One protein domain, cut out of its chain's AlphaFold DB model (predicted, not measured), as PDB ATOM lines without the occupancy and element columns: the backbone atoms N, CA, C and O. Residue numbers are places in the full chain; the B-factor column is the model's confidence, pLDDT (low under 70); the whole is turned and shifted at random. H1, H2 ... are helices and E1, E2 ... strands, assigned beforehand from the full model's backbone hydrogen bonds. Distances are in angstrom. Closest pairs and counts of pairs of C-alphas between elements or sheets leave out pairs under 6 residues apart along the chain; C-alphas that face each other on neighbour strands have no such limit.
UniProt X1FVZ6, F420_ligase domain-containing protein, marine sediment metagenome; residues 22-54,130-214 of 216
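Overview. This is residues 22 to 54 and 130 to 214 of the 216 residues of the protein "F420_ligase domain-containing protein" of marine sediment metagenome (UniProt X1FVZ6). A strongly twisted sheet of three strands, E1, E2 and E3, curls round H4 on one face, with H2 and H3 over its other face; H1 packs on H3. The narrow hairpin E4 and E5 runs on as a long looped arm, residues 183 to 197, 20 to 32 A from the mean of the C-alphas. The 118 printed residues, mixed in class, follow the order H1 E1 H2 H3 E2 E3 E4 E5 H4; the larger sheet, E1 E2 E3, is mixed. The whole is only just loose, close to compact, with a radius of gyration of the C-alphas of 16.4 A and spans of 50 by 36 by 28 A.

Along the chain. E2, residues 152 to 160, is 24.7 A long, and E3, 167 to 175, 23.5 A; E1 is residues 41 to 45. H3, 132 to 147, is 22.1 A long, H4, 201 to 212, 17.2 A, and H1, 22 to 31, 14.4 A. H2 is residues 46 to 52, E4 180 to 182 and E5 198 to 200. C-alpha 22 is at (-16.325, -9.717, -34.516) and C-alpha 212 at (1.737, 0.412, -31.219).

Arrangement. E1 and E2 are parallel, with N 42 and O 152 2.8 A apart. E2 and E3 form an antiparallel hairpin, with N 157 and O 170 at 2.8 A. The three layers, helices on both faces of this sheet, have H2 and H3 on the same face and H4 on the opposite face. The C-alphas of Gly 169 in E3 and Thr 207 in H4, their closest, are 3.9 A apart; for H3 and E3 they are Lys 133 and Ala 173, 5.1 A. H2 stands up from the sheet over E2, its closest C-alphas those of Ser 46 and Asp 157, 5.4 A. H1 only just touches H3, with 3 pairs of C-alphas within 8 A, the closest Phe 22 and Leu 139 at 6.6 A. E4 and E5 form an antiparallel hairpin, with N 181 and O 199 at 2.9 A. H1, H2 and H3 have every O i to N i+4 pair within hydrogen-bond range, H4 7 of 8.

Size, cuts and confidence. The C-alphas farthest apart, Gly 54 and Phe 190, are 52.8 A apart. Residues 55 to 129 are not printed; C-alphas 54 and 130 are 9.6 A apart across the cut. The link E4 to E5 is long. Residues 213 to 214 have pLDDT under 70.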
ATOM      1  N   PHE A  22     -17.021  -8.795 -33.624       96.69
ATOM      2  CA  PHE A  22     -16.325  -9.717 -34.516       96.69
ATOM      3  C   PHE A  22     -16.334  -9.190 -35.950       96.69
ATOM      4  O   PHE A  22     -15.284  -9.204 -36.594       96.69
ATOM      5  N   ASP A  23     -17.463  -8.650 -36.402       95.69
ATOM      6  CA  ASP A  23     -17.581  -8.069 -37.740       95.69
ATOM      7  C   ASP A  23     -16.620  -6.882 -37.911       95.69
ATOM      8  O   ASP A  23     -15.859  -6.849 -38.877       95.69
ATOM      9  N   ILE A  24     -16.528  -5.986 -36.914       95.31
ATOM     10  CA  ILE A  24     -15.551  -4.879 -36.918       95.31
ATOM     11  C   ILE A  24     -14.114  -5.392 -37.076       95.31
ATOM     12  O   ILE A  24     -13.320  -4.822 -37.831       95.31
ATOM     13  N   ILE A  25     -13.750  -6.448 -36.341       95.38
ATOM     14  CA  ILE A  25     -12.399  -7.020 -36.384       95.38
ATOM     15  C   ILE A  25     -12.121  -7.602 -37.769       95.38
ATOM     16  O   ILE A  25     -11.071  -7.317 -38.345       95.38
ATOM     17  N   VAL A  26     -13.057  -8.377 -38.321       94.56
ATOM     18  CA  VAL A  26     -12.918  -8.995 -39.644       94.56
ATOM     19  C   VAL A  26     -12.783  -7.933 -40.732       94.56
ATOM     20  O   VAL A  26     -11.844  -8.004 -41.524       94.56
ATOM     21  N   GLU A  27     -13.647  -6.916 -40.744       94.69
ATOM     22  CA  GLU A  27     -13.575  -5.798 -41.694       94.69
ATOM     23  C   GLU A  27     -12.227  -5.062 -41.605       94.69
ATOM     24  O   GLU A  27     -11.587  -4.770 -42.620       94.69
ATOM     25  N   SER A  28     -11.752  -4.811 -40.383       94.50
ATOM     26  CA  SER A  28     -10.485  -4.107 -40.144       94.50
ATOM     27  C   SER A  28      -9.261  -4.938 -40.541       94.50
ATOM     28  O   SER A  28      -8.253  -4.393 -40.987       94.50
ATOM     29  N   MET A  29      -9.328  -6.263 -40.407       94.62
ATOM     30  CA  MET A  29      -8.278  -7.164 -40.885       94.62
ATOM     31  C   MET A  29      -8.275  -7.277 -42.409       94.62
ATOM     32  O   MET A  29      -7.206  -7.235 -43.022       94.62
ATOM     33  N   GLN A  30      -9.456  -7.358 -43.031       93.81
ATOM     34  CA  GLN A  30      -9.604  -7.411 -44.486       93.81
ATOM     35  C   GLN A  30      -9.033  -6.161 -45.162       93.81
ATOM     36  O   GLN A  30      -8.298  -6.290 -46.144       93.81
ATOM     37  N   SER A  31      -9.280  -4.964 -44.614       91.94
ATOM     38  CA  SER A  31      -8.739  -3.708 -45.164       91.94
ATOM     39  C   SER A  31      -7.203  -3.667 -45.174       91.94
ATOM     40  O   SER A  31      -6.596  -2.999 -46.013       91.94
ATOM     41  N   LYS A  32      -6.563  -4.417 -44.269       91.31
ATOM     42  CA  LYS A  32      -5.107  -4.556 -44.144       91.31
ATOM     43  C   LYS A  32      -4.552  -5.827 -44.789       91.31
ATOM     44  O   LYS A  32      -3.341  -6.025 -44.747       91.31
ATOM     45  N   GLN A  33      -5.406  -6.666 -45.382       94.56
ATOM     46  CA  GLN A  33      -5.043  -7.977 -45.938       94.56
ATOM     47  C   GLN A  33      -4.356  -8.892 -44.905       94.56
ATOM     48  O   GLN A  33      -3.482  -9.690 -45.239       94.56
ATOM     49  N   ILE A  34      -4.755  -8.771 -43.636       94.56
ATOM     50  CA  ILE A  34      -4.263  -9.603 -42.537       94.56
ATOM     51  C   ILE A  34      -5.193 -10.805 -42.394       94.56
ATOM     52  O   ILE A  34      -6.416 -10.669 -42.410       94.56
ATOM     53  N   VAL A  35      -4.613 -11.986 -42.208       95.94
ATOM     54  CA  VAL A  35      -5.343 -13.219 -41.898       95.94
ATOM     55  C   VAL A  35      -4.806 -13.811 -40.605       95.94
ATOM     56  O   VAL A  35      -3.607 -13.734 -40.348       95.94
ATOM     57  N   PHE A  36      -5.685 -14.413 -39.803       96.56
ATOM     58  CA  PHE A  36      -5.250 -15.126 -38.606       96.56
ATOM     59  C   PHE A  36      -4.386 -16.336 -38.968       96.56
ATOM     60  O   PHE A  36      -4.699 -17.106 -39.883       96.56
ATOM     61  N   GLN A  37      -3.330 -16.532 -38.192       96.81
ATOM     62  CA  GLN A  37      -2.493 -17.719 -38.186       96.81
ATOM     63  C   GLN A  37      -2.659 -18.489 -36.871       96.81
ATOM     64  O   GLN A  37      -3.210 -18.002 -35.883       96.81
ATOM     65  N   GLU A  38      -2.220 -19.746 -36.870       96.75
ATOM     66  CA  GLU A  38      -2.272 -20.579 -35.668       96.75
ATOM     67  C   GLU A  38      -1.352 -19.991 -34.586       96.75
ATOM     68  O   GLU A  38      -0.178 -19.733 -34.846       96.75
ATOM     69  N   ASN A  39      -1.861 -19.868 -33.358       95.56
ATOM     70  CA  ASN A  39      -1.184 -19.268 -32.201       95.56
ATOM     71  C   ASN A  39      -0.971 -17.747 -32.258       95.56
ATOM     72  O   ASN A  39      -0.280 -17.217 -31.383       95.56
ATOM     73  N   ASP A  40      -1.589 -17.037 -33.206       97.62
ATOM     74  CA  ASP A  40      -1.672 -15.577 -33.124       97.62
ATOM     75  C   ASP A  40      -2.378 -15.152 -31.835       97.62
ATOM     76  O   ASP A  40      -3.215 -15.880 -31.301       97.62
ATOM     77  N   VAL A  41      -2.065 -13.956 -31.336       98.06
ATOM     78  CA  VAL A  41      -2.743 -13.374 -30.173       98.06
ATOM     79  C   VAL A  41      -3.403 -12.066 -30.576       98.06
ATOM     80  O   VAL A  41      -2.727 -11.079 -30.858       98.06
ATOM     81  N   LEU A  42      -4.732 -12.045 -30.559       97.88
ATOM     82  CA  LEU A  42      -5.525 -10.843 -30.769       97.88
ATOM     83  C   LEU A  42      -5.679 -10.082 -29.448       97.88
ATOM     84  O   LEU A  42      -6.168 -10.624 -28.455       97.88
ATOM     85  N   ILE A  43      -5.284  -8.811 -29.449       97.94
ATOM     86  CA  ILE A  43      -5.335  -7.930 -28.278       97.94
ATOM     87  C   ILE A  43      -6.293  -6.784 -28.578       97.94
ATOM     88  O   ILE A  43      -6.126  -6.081 -29.570       97.94
ATOM     89  N   ILE A  44      -7.298  -6.602 -27.724       96.81
ATOM     90  CA  ILE A  44      -8.411  -5.679 -27.965       96.81
ATOM     91  C   ILE A  44      -8.567  -4.773 -26.758       96.81
ATOM     92  O   ILE A  44      -8.578  -5.245 -25.620       96.81
ATOM     93  N   ALA A  45      -8.723  -3.476 -27.003       95.31
ATOM     94  CA  ALA A  45      -9.017  -2.522 -25.946       95.31
ATOM     95  C   ALA A  45     -10.388  -2.812 -25.311       95.31
ATOM     96  O   ALA A  45     -11.395  -2.963 -26.005       95.31
ATOM     97  N   SER A  46     -10.434  -2.820 -23.980       96.00
ATOM     98  CA  SER A  46     -11.634  -2.987 -23.155       96.00
ATOM     99  C   SER A  46     -12.752  -2.042 -23.582       96.00
ATOM    100  O   SER A  46     -13.894  -2.471 -23.673       96.00
ATOM    101  N   LYS A  47     -12.410  -0.793 -23.923       93.75
ATOM    102  CA  LYS A  47     -13.336   0.242 -24.391       93.75
ATOM    103  C   LYS A  47     -14.169  -0.214 -25.583       93.75
ATOM    104  O   LYS A  47     -15.373   0.007 -25.597       93.75
ATOM    105  N   VAL A  48     -13.535  -0.855 -26.563       94.50
ATOM    106  CA  VAL A  48     -14.220  -1.334 -27.767       94.50
ATOM    107  C   VAL A  48     -15.242  -2.405 -27.394       94.50
ATOM    108  O   VAL A  48     -16.401  -2.314 -27.783       94.50
ATOM    109  N   VAL A  49     -14.831  -3.354 -26.550       97.19
ATOM    110  CA  VAL A  49     -15.713  -4.407 -26.027       97.19
ATOM    111  C   VAL A  49     -16.872  -3.795 -25.238       97.19
ATOM    112  O   VAL A  49     -18.024  -4.138 -25.475       97.19
ATOM    113  N   SER A  50     -16.582  -2.845 -24.346       97.19
ATOM    114  CA  SER A  50     -17.580  -2.139 -23.544       97.19
ATOM    115  C   SER A  50     -18.633  -1.446 -24.401       97.19
ATOM    116  O   SER A  50     -19.817  -1.583 -24.114       97.19
ATOM    117  N   VAL A  51     -18.229  -0.727 -25.453       95.94
ATOM    118  CA  VAL A  51     -19.180  -0.044 -26.342       95.94
ATOM    119  C   VAL A  51     -20.098  -1.058 -27.023       95.94
ATOM    120  O   VAL A  51     -21.311  -0.932 -26.895       95.94
ATOM    121  N   THR A  52     -19.545  -2.107 -27.638       96.75
ATOM    122  CA  THR A  52     -20.342  -3.154 -28.313       96.75
ATOM    123  C   THR A  52     -21.215  -3.979 -27.355       96.75
ATOM    124  O   THR A  52     -22.157  -4.640 -27.773       96.75
ATOM    125  N   GLU A  53     -20.922  -3.949 -26.052       96.94
ATOM    126  CA  GLU A  53     -21.731  -4.584 -25.002       96.94
ATOM    127  C   GLU A  53     -22.738  -3.620 -24.344       96.94
ATOM    128  O   GLU A  53     -23.357  -3.976 -23.338       96.94
ATOM    129  N   GLY A  54     -22.892  -2.392 -24.853       96.19
ATOM    130  CA  GLY A  54     -23.805  -1.393 -24.286       96.19
ATOM    131  C   GLY A  54     -23.385  -0.892 -22.899       96.19
ATOM    132  O   GLY A  54     -24.210  -0.442 -22.106       96.19
ATOM    133  N   ALA A 130     -19.016  -6.230 -18.738       94.62
ATOM    134  CA  ALA A 130     -19.679  -6.944 -17.645       94.62
ATOM    135  C   ALA A 130     -18.989  -8.290 -17.358       94.62
ATOM    136  O   ALA A 130     -18.901  -8.722 -16.204       94.62
ATOM    137  N   ASN A 131     -18.449  -8.950 -18.387       96.31
ATOM    138  CA  ASN A 131     -17.657 -10.164 -18.226       96.31
ATOM    139  C   ASN A 131     -16.644 -10.338 -19.367       96.31
ATOM    140  O   ASN A 131     -16.877 -11.099 -20.302       96.31
ATOM    141  N   SER A 132     -15.472  -9.716 -19.230       97.50
ATOM    142  CA  SER A 132     -14.399  -9.797 -20.234       97.50
ATOM    143  C   SER A 132     -13.953 -11.237 -20.543       97.50
ATOM    144  O   SER A 132     -13.557 -11.537 -21.664       97.50
ATOM    145  N   LYS A 133     -14.035 -12.175 -19.586       97.19
ATOM    146  CA  LYS A 133     -13.700 -13.588 -19.857       97.19
ATOM    147  C   LYS A 133     -14.696 -14.223 -20.825       97.19
ATOM    148  O   LYS A 133     -14.286 -14.966 -21.713       97.19
ATOM    149  N   LYS A 134     -15.987 -13.913 -20.670       98.00
ATOM    150  CA  LYS A 134     -17.043 -14.370 -21.580       98.00
ATOM    151  C   LYS A 134     -16.842 -13.783 -22.975       98.00
ATOM    152  O   LYS A 134     -16.883 -14.538 -23.940       98.00
ATOM    153  N   SER A 135     -16.569 -12.484 -23.083       98.25
ATOM    154  CA  SER A 135     -16.339 -11.823 -24.375       98.25
ATOM    155  C   SER A 135     -15.114 -12.407 -25.090       98.25
ATOM    156  O   SER A 135     -15.192 -12.737 -26.270       98.25
ATOM    157  N   ALA A 136     -14.015 -12.646 -24.361       98.44
ATOM    158  CA  ALA A 136     -12.814 -13.277 -24.912       98.44
ATOM    159  C   ALA A 136     -13.073 -14.713 -25.407       98.44
ATOM    160  O   ALA A 136     -12.582 -15.097 -26.466       98.44
ATOM    161  N   HIS A 137     -13.865 -15.495 -24.666       98.44
ATOM    162  CA  HIS A 137     -14.274 -16.839 -25.078       98.44
ATOM    163  C   HIS A 137     -15.138 -16.818 -26.346       98.44
ATOM    164  O   HIS A 137     -14.837 -17.539 -27.293       98.44
ATOM    165  N   ILE A 138     -16.184 -15.981 -26.382       98.31
ATOM    166  CA  ILE A 138     -17.081 -15.858 -27.543       98.31
ATOM    167  C   ILE A 138     -16.281 -15.486 -28.789       98.31
ATOM    168  O   ILE A 138     -16.460 -16.095 -29.842       98.31
ATOM    169  N   LEU A 139     -15.375 -14.517 -28.663       98.06
ATOM    170  CA  LEU A 139     -14.587 -14.055 -29.791       98.06
ATOM    171  C   LEU A 139     -13.618 -15.124 -30.304       98.06
ATOM    172  O   LEU A 139     -13.536 -15.335 -31.511       98.06
ATOM    173  N   HIS A 140     -12.938 -15.842 -29.404       98.44
ATOM    174  CA  HIS A 140     -12.125 -16.995 -29.788       98.44
ATOM    175  C   HIS A 140     -12.954 -18.024 -30.567       98.44
ATOM    176  O   HIS A 140     -12.502 -18.519 -31.597       98.44
ATOM    177  N   SER A 141     -14.148 -18.373 -30.076       98.38
ATOM    178  CA  SER A 141     -15.019 -19.357 -30.729       98.38
ATOM    179  C   SER A 141     -15.445 -18.896 -32.124       98.38
ATOM    180  O   SER A 141     -15.249 -19.648 -33.074       98.38
ATOM    181  N   LYS A 142     -15.900 -17.643 -32.280       98.06
ATOM    182  CA  LYS A 142     -16.252 -17.067 -33.593       98.06
ATOM    183  C   LYS A 142     -15.071 -17.085 -34.575       98.06
ATOM    184  O   LYS A 142     -15.234 -17.462 -35.738       98.06
ATOM    185  N   ILE A 143     -13.869 -16.716 -34.116       97.81
ATOM    186  CA  ILE A 143     -12.655 -16.755 -34.947       97.81
ATOM    187  C   ILE A 143     -12.331 -18.192 -35.357       97.81
ATOM    188  O   ILE A 143     -12.062 -18.439 -36.534       97.81
ATOM    189  N   PHE A 144     -12.384 -19.142 -34.424       97.94
ATOM    190  CA  PHE A 144     -12.117 -20.546 -34.719       97.94
ATOM    191  C   PHE A 144     -13.140 -21.127 -35.702       97.94
ATOM    192  O   PHE A 144     -12.748 -21.764 -36.671       97.94
ATOM    193  N   GLU A 145     -14.433 -20.865 -35.515       98.00
ATOM    194  CA  GLU A 145     -15.493 -21.313 -36.427       98.00
ATOM    195  C   GLU A 145     -15.275 -20.786 -37.852       98.00
ATOM    196  O   GLU A 145     -15.353 -21.551 -38.814       98.00
ATOM    197  N   THR A 146     -14.907 -19.509 -37.980       96.62
ATOM    198  CA  THR A 146     -14.745 -18.836 -39.276       96.62
ATOM    199  C   THR A 146     -13.434 -19.193 -39.981       96.62
ATOM    200  O   THR A 146     -13.397 -19.309 -41.203       96.62
ATOM    201  N   THR A 147     -12.340 -19.354 -39.232       96.25
ATOM    202  CA  THR A 147     -10.979 -19.452 -39.804       96.25
ATOM    203  C   THR A 147     -10.299 -20.798 -39.579       96.25
ATOM    204  O   THR A 147      -9.270 -21.078 -40.193       96.25
ATOM    205  N   GLN A 148     -10.851 -21.633 -38.693       97.88
ATOM    206  CA  GLN A 148     -10.247 -22.878 -38.209       97.88
ATOM    207  C   GLN A 148      -8.855 -22.680 -37.580       97.88
ATOM    208  O   GLN A 148      -8.051 -23.612 -37.542       97.88
ATOM    209  N   LYS A 149      -8.557 -21.468 -37.083       98.12
ATOM    210  CA  LYS A 149      -7.310 -21.129 -36.380       98.12
ATOM    211  C   LYS A 149      -7.542 -20.969 -34.891       98.12
ATOM    212  O   LYS A 149      -8.492 -20.301 -34.477       98.12
ATOM    213  N   LYS A 150      -6.667 -21.557 -34.074       97.62
ATOM    214  CA  LYS A 150      -6.684 -21.337 -32.622       97.62
ATOM    215  C   LYS A 150      -5.803 -20.142 -32.297       97.62
ATOM    216  O   LYS A 150      -4.581 -20.211 -32.416       97.62
ATOM    217  N   VAL A 151      -6.442 -19.056 -31.886       98.19
ATOM    218  CA  VAL A 151      -5.781 -17.795 -31.545       98.19
ATOM    219  C   VAL A 151      -5.946 -17.499 -30.060       98.19
ATOM    220  O   VAL A 151      -6.966 -17.822 -29.461       98.19
ATOM    221  N   GLY A 152      -4.962 -16.864 -29.438       98.50
ATOM    222  CA  GLY A 152      -5.123 -16.270 -28.119       98.50
ATOM    223  C   GLY A 152      -5.938 -14.980 -28.198       98.50
ATOM    224  O   GLY A 152      -5.801 -14.215 -29.144       98.50
ATOM    225  N   ILE A 153      -6.753 -14.707 -27.183       98.69
ATOM    226  CA  ILE A 153      -7.472 -13.439 -27.029       98.69
ATOM    227  C   ILE A 153      -7.011 -12.771 -25.743       98.69
ATOM    228  O   ILE A 153      -6.955 -13.423 -24.697       98.69
ATOM    229  N   ILE A 154      -6.726 -11.473 -25.805       98.69
ATOM    230  CA  ILE A 154      -6.506 -10.608 -24.646       98.69
ATOM    231  C   ILE A 154      -7.459  -9.420 -24.755       98.69
ATOM    232  O   ILE A 154      -7.407  -8.663 -25.718       98.69
ATOM    233  N   ILE A 155      -8.295  -9.222 -23.738       98.31
ATOM    234  CA  ILE A 155      -9.000  -7.951 -23.548       98.31
ATOM    235  C   ILE A 155      -8.154  -7.128 -22.597       98.31
ATOM    236  O   ILE A 155      -7.958  -7.526 -21.447       98.31
ATOM    237  N   ALA A 156      -7.625  -6.019 -23.092       97.19
ATOM    238  CA  ALA A 156      -6.650  -5.197 -22.404       97.19
ATOM    239  C   ALA A 156      -7.231  -3.840 -22.017       97.19
ATOM    240  O   ALA A 156      -8.046  -3.277 -22.737       97.19
ATOM    241  N   ASP A 157      -6.771  -3.296 -20.901       95.00
ATOM    242  CA  ASP A 157      -7.079  -1.937 -20.478       95.00
ATOM    243  C   ASP A 157      -5.827  -1.230 -19.965       95.00
ATOM    244  O   ASP A 157      -4.857  -1.873 -19.543       95.00
ATOM    245  N   SER A 158      -5.851   0.097 -20.003       91.88
ATOM    246  CA  SER A 158      -4.747   0.919 -19.520       91.88
ATOM    247  C   SER A 158      -4.822   1.112 -18.006       91.88
ATOM    248  O   SER A 158      -5.895   1.320 -17.444       91.88
ATOM    249  N   ARG A 159      -3.677   1.055 -17.320       90.50
ATOM    250  CA  ARG A 159      -3.593   1.304 -15.874       90.50
ATOM    251  C   ARG A 159      -2.367   2.112 -15.509       90.50
ATOM    252  O   ARG A 159      -1.327   2.022 -16.161       90.50
ATOM    253  N   THR A 160      -2.479   2.861 -14.419       90.69
ATOM    254  CA  THR A 160      -1.329   3.466 -13.750       90.69
ATOM    255  C   THR A 160      -0.616   2.426 -12.892       90.69
ATOM    256  O   THR A 160      -1.219   1.470 -12.402       90.69
ATOM    257  N   MET A 161       0.689   2.617 -12.709       91.25
ATOM    258  CA  MET A 161       1.500   1.785 -11.824       91.25
ATOM    259  C   MET A 161       1.957   2.617 -10.625       91.25
ATOM    260  O   MET A 161       2.393   3.756 -10.819       91.25
ATOM    261  N   PRO A 162       1.898   2.081  -9.391       90.12
ATOM    262  CA  PRO A 162       2.410   2.782  -8.222       90.12
ATOM    263  C   PRO A 162       3.838   3.278  -8.451       90.12
ATOM    264  O   PRO A 162       4.687   2.549  -8.968       90.12
ATOM    265  N   MET A 163       4.096   4.522  -8.044       92.50
ATOM    266  CA  MET A 163       5.415   5.160  -8.128       92.50
ATOM    267  C   MET A 163       5.956   5.365  -9.558       92.50
ATOM    268  O   MET A 163       7.152   5.597  -9.726       92.50
ATOM    269  N   ARG A 164       5.112   5.297 -10.600       93.31
ATOM    270  CA  ARG A 164       5.505   5.562 -11.994       93.31
ATOM    271  C   ARG A 164       4.544   6.541 -12.663       93.31
ATOM    272  O   ARG A 164       3.334   6.451 -12.485       93.31
ATOM    273  N   LEU A 165       5.096   7.464 -13.449       92.31
ATOM    274  CA  LEU A 165       4.312   8.331 -14.329       92.31
ATOM    275  C   LEU A 165       3.911   7.568 -15.600       92.31
ATOM    276  O   LEU A 165       4.686   6.753 -16.103       92.31
ATOM    277  N   GLY A 166       2.727   7.880 -16.130       91.31
ATOM    278  CA  GLY A 166       2.174   7.256 -17.335       91.31
ATOM    279  C   GLY A 166       1.354   5.989 -17.068       91.31
ATOM    280  O   GLY A 166       1.147   5.577 -15.924       91.31
ATOM    281  N   THR A 167       0.865   5.384 -18.151       92.62
ATOM    282  CA  THR A 167       0.021   4.182 -18.132       92.62
ATOM    283  C   THR A 167       0.673   3.026 -18.881       92.62
ATOM    284  O   THR A 167       1.440   3.236 -19.819       92.62
ATOM    285  N   VAL A 168       0.323   1.801 -18.502       94.81
ATOM    286  CA  VAL A 168       0.704   0.564 -19.199       94.81
ATOM    287  C   VAL A 168      -0.535  -0.264 -19.530       94.81
ATOM    288  O   VAL A 168      -1.580  -0.093 -18.902       94.81
ATOM    289  N   GLY A 169      -0.421  -1.160 -20.507       94.94
ATOM    290  CA  GLY A 169      -1.488  -2.095 -20.862       94.94
ATOM    291  C   GLY A 169      -1.514  -3.306 -19.931       94.94
ATOM    292  O   GLY A 169      -0.481  -3.905 -19.650       94.94
ATOM    293  N   THR A 170      -2.699  -3.692 -19.479       95.88
ATOM    294  CA  THR A 170      -2.917  -4.844 -18.593       95.88
ATOM    295  C   THR A 170      -4.059  -5.701 -19.117       95.88
ATOM    296  O   THR A 170      -5.028  -5.173 -19.659       95.88
ATOM    297  N   ALA A 171      -3.970  -7.017 -18.969       97.25
ATOM    298  CA  ALA A 171      -5.004  -7.943 -19.397       97.25
ATOM    299  C   ALA A 171      -6.140  -7.998 -18.362       97.25
ATOM    300  O   ALA A 171      -5.965  -8.462 -17.237       97.25
ATOM    301  N   LEU A 172      -7.343  -7.583 -18.758       96.81
ATOM    302  CA  LEU A 172      -8.568  -7.797 -17.981       96.81
ATOM    303  C   LEU A 172      -9.048  -9.247 -18.069       96.81
ATOM    304  O   LEU A 172      -9.595  -9.797 -17.112       96.81
ATOM    305  N   ALA A 173      -8.870  -9.859 -19.237       97.62
ATOM    306  CA  ALA A 173      -9.192 -11.255 -19.478       97.62
ATOM    307  C   ALA A 173      -8.346 -11.825 -20.610       97.62
ATOM    308  O   ALA A 173      -7.935 -11.110 -21.523       97.62
ATOM    309  N   THR A 174      -8.149 -13.139 -20.558       98.31
ATOM    310  CA  THR A 174      -7.477 -13.898 -21.607       98.31
ATOM    311  C   THR A 174      -8.230 -15.178 -21.925       98.31
ATOM    312  O   THR A 174      -8.857 -15.761 -21.038       98.31
ATOM    313  N   TYR A 175      -8.107 -15.660 -23.158       98.44
ATOM    314  CA  TYR A 175      -8.617 -16.965 -23.569       98.44
ATOM    315  C   TYR A 175      -7.715 -17.583 -24.651       98.44
ATOM    316  O   TYR A 175      -7.051 -16.854 -25.377       98.44
ATOM    317  N   GLY A 176      -7.662 -18.915 -24.754       97.12
ATOM    318  CA  GLY A 176      -6.972 -19.616 -25.852       97.12
ATOM    319  C   GLY A 176      -5.465 -19.861 -25.685       97.12
ATOM    320  O   GLY A 176      -4.883 -20.558 -26.506       97.12
ATOM    321  N   PHE A 177      -4.818 -19.356 -24.627       97.00
ATOM    322  CA  PHE A 177      -3.384 -19.588 -24.383       97.00
ATOM    323  C   PHE A 177      -3.003 -19.494 -22.896       97.00
ATOM    324  O   PHE A 177      -3.777 -19.031 -22.055       97.00
ATOM    325  N   LYS A 178      -1.778 -19.926 -22.563       96.19
ATOM    326  CA  LYS A 178      -1.218 -19.820 -21.208       96.19
ATOM    327  C   LYS A 178      -0.755 -18.384 -20.935       96.19
ATOM    328  O   LYS A 178       0.347 -17.997 -21.317       96.19
ATOM    329  N   SER A 179      -1.589 -17.614 -20.244       96.25
ATOM    330  CA  SER A 179      -1.352 -16.194 -19.941       96.25
ATOM    331  C   SER A 179      -0.306 -15.937 -18.853       96.25
ATOM    332  O   SER A 179       0.301 -14.865 -18.831       96.25
ATOM    333  N   VAL A 180      -0.061 -16.919 -17.980       96.81
ATOM    334  CA  VAL A 180       0.963 -16.868 -16.928       96.81
ATOM    335  C   VAL A 180       1.868 -18.087 -17.032       96.81
ATOM    336  O   VAL A 180       1.406 -19.229 -16.965       96.81
ATOM    337  N   ILE A 181       3.174 -17.861 -17.171       95.12
ATOM    338  CA  ILE A 181       4.172 -18.930 -17.135       95.12
ATOM    339  C   ILE A 181       4.712 -19.039 -15.715       95.12
ATOM    340  O   ILE A 181       5.422 -18.156 -15.241       95.12
ATOM    341  N   ASP A 182       4.373 -20.140 -15.053       94.06
ATOM    342  CA  ASP A 182       4.982 -20.522 -13.785       94.06
ATOM    343  C   ASP A 182       6.429 -20.976 -14.022       94.06
ATOM    344  O   ASP A 182       6.683 -21.927 -14.770       94.06
ATOM    345  N   GLU A 183       7.372 -20.248 -13.431       92.06
ATOM    346  CA  GLU A 183       8.801 -20.552 -13.483       92.06
ATOM    347  C   GLU A 183       9.280 -21.192 -12.170       92.06
ATOM    348  O   GLU A 183      10.446 -21.570 -12.059       92.06
ATOM    349  N   ARG A 184       8.404 -21.333 -11.165       93.50
ATOM    350  CA  ARG A 184       8.774 -21.908  -9.871       93.50
ATOM    351  C   ARG A 184       9.223 -23.356 -10.037       93.50
ATOM    352  O   ARG A 184       8.654 -24.122 -10.811       93.50
ATOM    353  N   GLY A 185      10.271 -23.725  -9.310       91.31
ATOM    354  CA  GLY A 185      10.904 -25.038  -9.391       91.31
ATOM    355  C   GLY A 185      11.893 -25.201 -10.547       91.31
ATOM    356  O   GLY A 185      12.655 -26.166 -10.532       91.31
ATOM    357  N   LYS A 186      11.940 -24.283 -11.524       91.50
ATOM    358  CA  LYS A 186      12.990 -24.310 -12.551       91.50
ATOM    359  C   LYS A 186      14.285 -23.716 -12.006       91.50
ATOM    360  O   LYS A 186      14.262 -22.805 -11.177       91.50
ATOM    361  N   SER A 187      15.406 -24.220 -12.507       92.62
ATOM    362  CA  SER A 187      16.731 -23.714 -12.163       92.62
ATOM    363  C   SER A 187      17.039 -22.408 -12.892       92.62
ATOM    364  O   SER A 187      16.745 -22.264 -14.079       92.62
ATOM    365  N   ASP A 188      17.660 -21.469 -12.187       89.69
ATOM    366  CA  ASP A 188      18.300 -20.308 -12.794       89.69
ATOM    367  C   ASP A 188      19.615 -20.692 -13.501       89.69
ATOM    368  O   ASP A 188      20.020 -21.859 -13.530       89.69
ATOM    369  N   LEU A 189      20.309 -19.696 -14.062       91.81
ATOM    370  CA  LEU A 189      21.580 -19.885 -14.776       91.81
ATOM    371  C   LEU A 189      22.703 -20.497 -13.916       91.81
ATOM    372  O   LEU A 189      23.704 -20.949 -14.464       91.81
ATOM    373  N   PHE A 190      22.546 -20.521 -12.593       94.44
ATOM    374  CA  PHE A 190      23.514 -21.052 -11.634       94.44
ATOM    375  C   PHE A 190      22.976 -22.282 -10.886       94.44
ATOM    376  O   PHE A 190      23.534 -22.675  -9.863       94.44
ATOM    377  N   GLY A 191      21.890 -22.895 -11.370       91.75
ATOM    378  CA  GLY A 191      21.325 -24.109 -10.784       91.75
ATOM    379  C   GLY A 191      20.450 -23.883  -9.546       91.75
ATOM    380  O   GLY A 191      20.004 -24.859  -8.944       91.75
ATOM    381  N   ARG A 192      20.174 -22.635  -9.148       91.62
ATOM    382  CA  ARG A 192      19.319 -22.335  -7.989       91.62
ATOM    383  C   ARG A 192      17.852 -22.419  -8.389       91.62
ATOM    384  O   ARG A 192      17.462 -21.888  -9.424       91.62
ATOM    385  N   SER A 193      17.030 -23.053  -7.559       91.25
ATOM    386  CA  SER A 193      15.590 -23.164  -7.812       91.25
ATOM    387  C   SER A 193      14.892 -21.811  -7.659       91.25
ATOM    388  O   SER A 193      15.096 -21.095  -6.678       91.25
ATOM    389  N   MET A 194      14.048 -21.449  -8.623       91.00
ATOM    390  CA  MET A 194      13.189 -20.270  -8.519       91.00
ATOM    391  C   MET A 194      11.983 -20.561  -7.617       91.00
ATOM    392  O   MET A 194      11.274 -21.544  -7.817       91.00
ATOM    393  N   HIS A 195      11.703 -19.686  -6.646       88.56
ATOM    394  CA  HIS A 195      10.662 -19.934  -5.633       88.56
ATOM    395  C   HIS A 195       9.364 -19.140  -5.830       88.56
ATOM    396  O   HIS A 195       8.291 -19.632  -5.489       88.56
ATOM    397  N   ILE A 196       9.437 -17.927  -6.388       87.94
ATOM    398  CA  ILE A 196       8.284 -17.008  -6.492       87.94
ATOM    399  C   ILE A 196       7.956 -16.591  -7.929       87.94
ATOM    400  O   ILE A 196       6.952 -15.927  -8.171       87.94
ATOM    401  N   THR A 197       8.812 -16.942  -8.885       89.38
ATOM    402  CA  THR A 197       8.789 -16.349 -10.219       89.38
ATOM    403  C   THR A 197       7.627 -16.887 -11.050       89.38
ATOM    404  O   THR A 197       7.571 -18.069 -11.378       89.38
ATOM    405  N   SER A 198       6.730 -15.992 -11.456       93.19
ATOM    406  CA  SER A 198       5.758 -16.236 -12.522       93.19
ATOM    407  C   SER A 198       5.816 -15.069 -13.501       93.19
ATOM    408  O   SER A 198       5.912 -13.913 -13.082       93.19
ATOM    409  N   ARG A 199       5.776 -15.355 -14.800       94.62
ATOM    410  CA  ARG A 199       5.776 -14.327 -15.845       94.62
ATOM    411  C   ARG A 199       4.361 -14.111 -16.358       94.62
ATOM    412  O   ARG A 199       3.768 -15.027 -16.924       94.62
ATOM    413  N   ALA A 200       3.848 -12.896 -16.192       96.12
ATOM    414  CA  ALA A 200       2.554 -12.466 -16.713       96.12
ATOM    415  C   ALA A 200       2.664 -12.124 -18.209       96.12
ATOM    416  O   ALA A 200       2.751 -10.960 -18.595       96.12
ATOM    417  N   ILE A 201       2.707 -13.154 -19.059       97.31
ATOM    418  CA  ILE A 201       2.870 -13.006 -20.514       97.31
ATOM    419  C   ILE A 201       1.760 -12.146 -21.112       97.31
ATOM    420  O   ILE A 201       2.032 -11.298 -21.954       97.31
ATOM    421  N   ALA A 202       0.522 -12.314 -20.648       97.81
ATOM    422  CA  ALA A 202      -0.595 -11.522 -21.149       97.81
ATOM    423  C   ALA A 202      -0.442 -10.016 -20.881       97.81
ATOM    424  O   ALA A 202      -0.684  -9.222 -21.783       97.81
ATOM    425  N   ASP A 203       0.016  -9.622 -19.690       97.00
ATOM    426  CA  ASP A 203       0.254  -8.208 -19.365       97.00
ATOM    427  C   ASP A 203       1.439  -7.637 -20.152       97.00
ATOM    428  O   ASP A 203       1.386  -6.500 -20.617       97.00
ATOM    429  N   GLN A 204       2.491  -8.436 -20.359       96.62
ATOM    430  CA  GLN A 204       3.632  -8.045 -21.192       96.62
ATOM    431  C   GLN A 204       3.197  -7.773 -22.637       96.62
ATOM    432  O   GLN A 204       3.562  -6.741 -23.202       96.62
ATOM    433  N   LEU A 205       2.377  -8.658 -23.213       96.62
ATOM    434  CA  LEU A 205       1.824  -8.491 -24.556       96.62
ATOM    435  C   LEU A 205       0.848  -7.308 -24.632       96.62
ATOM    436  O   LEU A 205       0.937  -6.510 -25.562       96.62
ATOM    437  N   ALA A 206      -0.032  -7.141 -23.639       96.75
ATOM    438  CA  ALA A 206      -0.951  -6.005 -23.561       96.75
ATOM    439  C   ALA A 206      -0.199  -4.665 -23.493       96.75
ATOM    440  O   ALA A 206      -0.552  -3.713 -24.194       96.75
ATOM    441  N   THR A 207       0.869  -4.591 -22.693       96.00
ATOM    442  CA  THR A 207       1.746  -3.415 -22.625       96.00
ATOM    443  C   THR A 207       2.444  -3.163 -23.960       96.00
ATOM    444  O   THR A 207       2.439  -2.030 -24.434       96.00
ATOM    445  N   ALA A 208       3.000  -4.200 -24.596       95.31
ATOM    446  CA  ALA A 208       3.665  -4.059 -25.889       95.31
ATOM    447  C   ALA A 208       2.697  -3.549 -26.972       95.31
ATOM    448  O   ALA A 208       3.005  -2.575 -27.654       95.31
ATOM    449  N   ALA A 209       1.495  -4.121 -27.072       93.81
ATOM    450  CA  ALA A 209       0.474  -3.673 -28.022       93.81
ATOM    451  C   ALA A 209       0.021  -2.224 -27.775       93.81
ATOM    452  O   ALA A 209      -0.187  -1.471 -28.726       93.81
ATOM    453  N   SER A 210      -0.048  -1.798 -26.509       89.75
ATOM    454  CA  SER A 210      -0.406  -0.417 -26.143       89.75
ATOM    455  C   SER A 210       0.592   0.626 -26.666       89.75
ATOM    456  O   SER A 210       0.228   1.787 -26.816       89.75
ATOM    457  N   SER A 211       1.832   0.228 -26.974       86.00
ATOM    458  CA  SER A 211       2.834   1.117 -27.581       86.00
ATOM    459  C   SER A 211       2.647   1.321 -29.089       86.00
ATOM    460  O   SER A 211       3.111   2.321 -29.628       86.00
ATOM    461  N   VAL A 212       1.947   0.400 -29.761       80.25
ATOM    462  CA  VAL A 212       1.737   0.412 -31.219       80.25
ATOM    463  C   VAL A 212       0.361   0.985 -31.582       80.25
ATOM    464  O   VAL A 212       0.197   1.567 -32.648       80.25
ATOM    465  N   GLY A 213      -0.625   0.882 -30.680       59.66
ATOM    466  CA  GLY A 213      -1.981   1.421 -30.869       59.66
ATOM    467  C   GLY A 213      -2.113   2.948 -30.757       59.66
ATOM    468  O   GLY A 213      -3.216   3.470 -30.891       59.66
ATOM    469  N   LEU A 214      -1.015   3.669 -30.510       48.78
ATOM    470  CA  LEU A 214      -0.961   5.132 -30.448       48.78
ATOM    471  C   LEU A 214      -0.752   5.729 -31.848       48.78
ATOM    472  O   LEU A 214       0.280   6.334 -32.126       48.78
TER     473      LEU A 214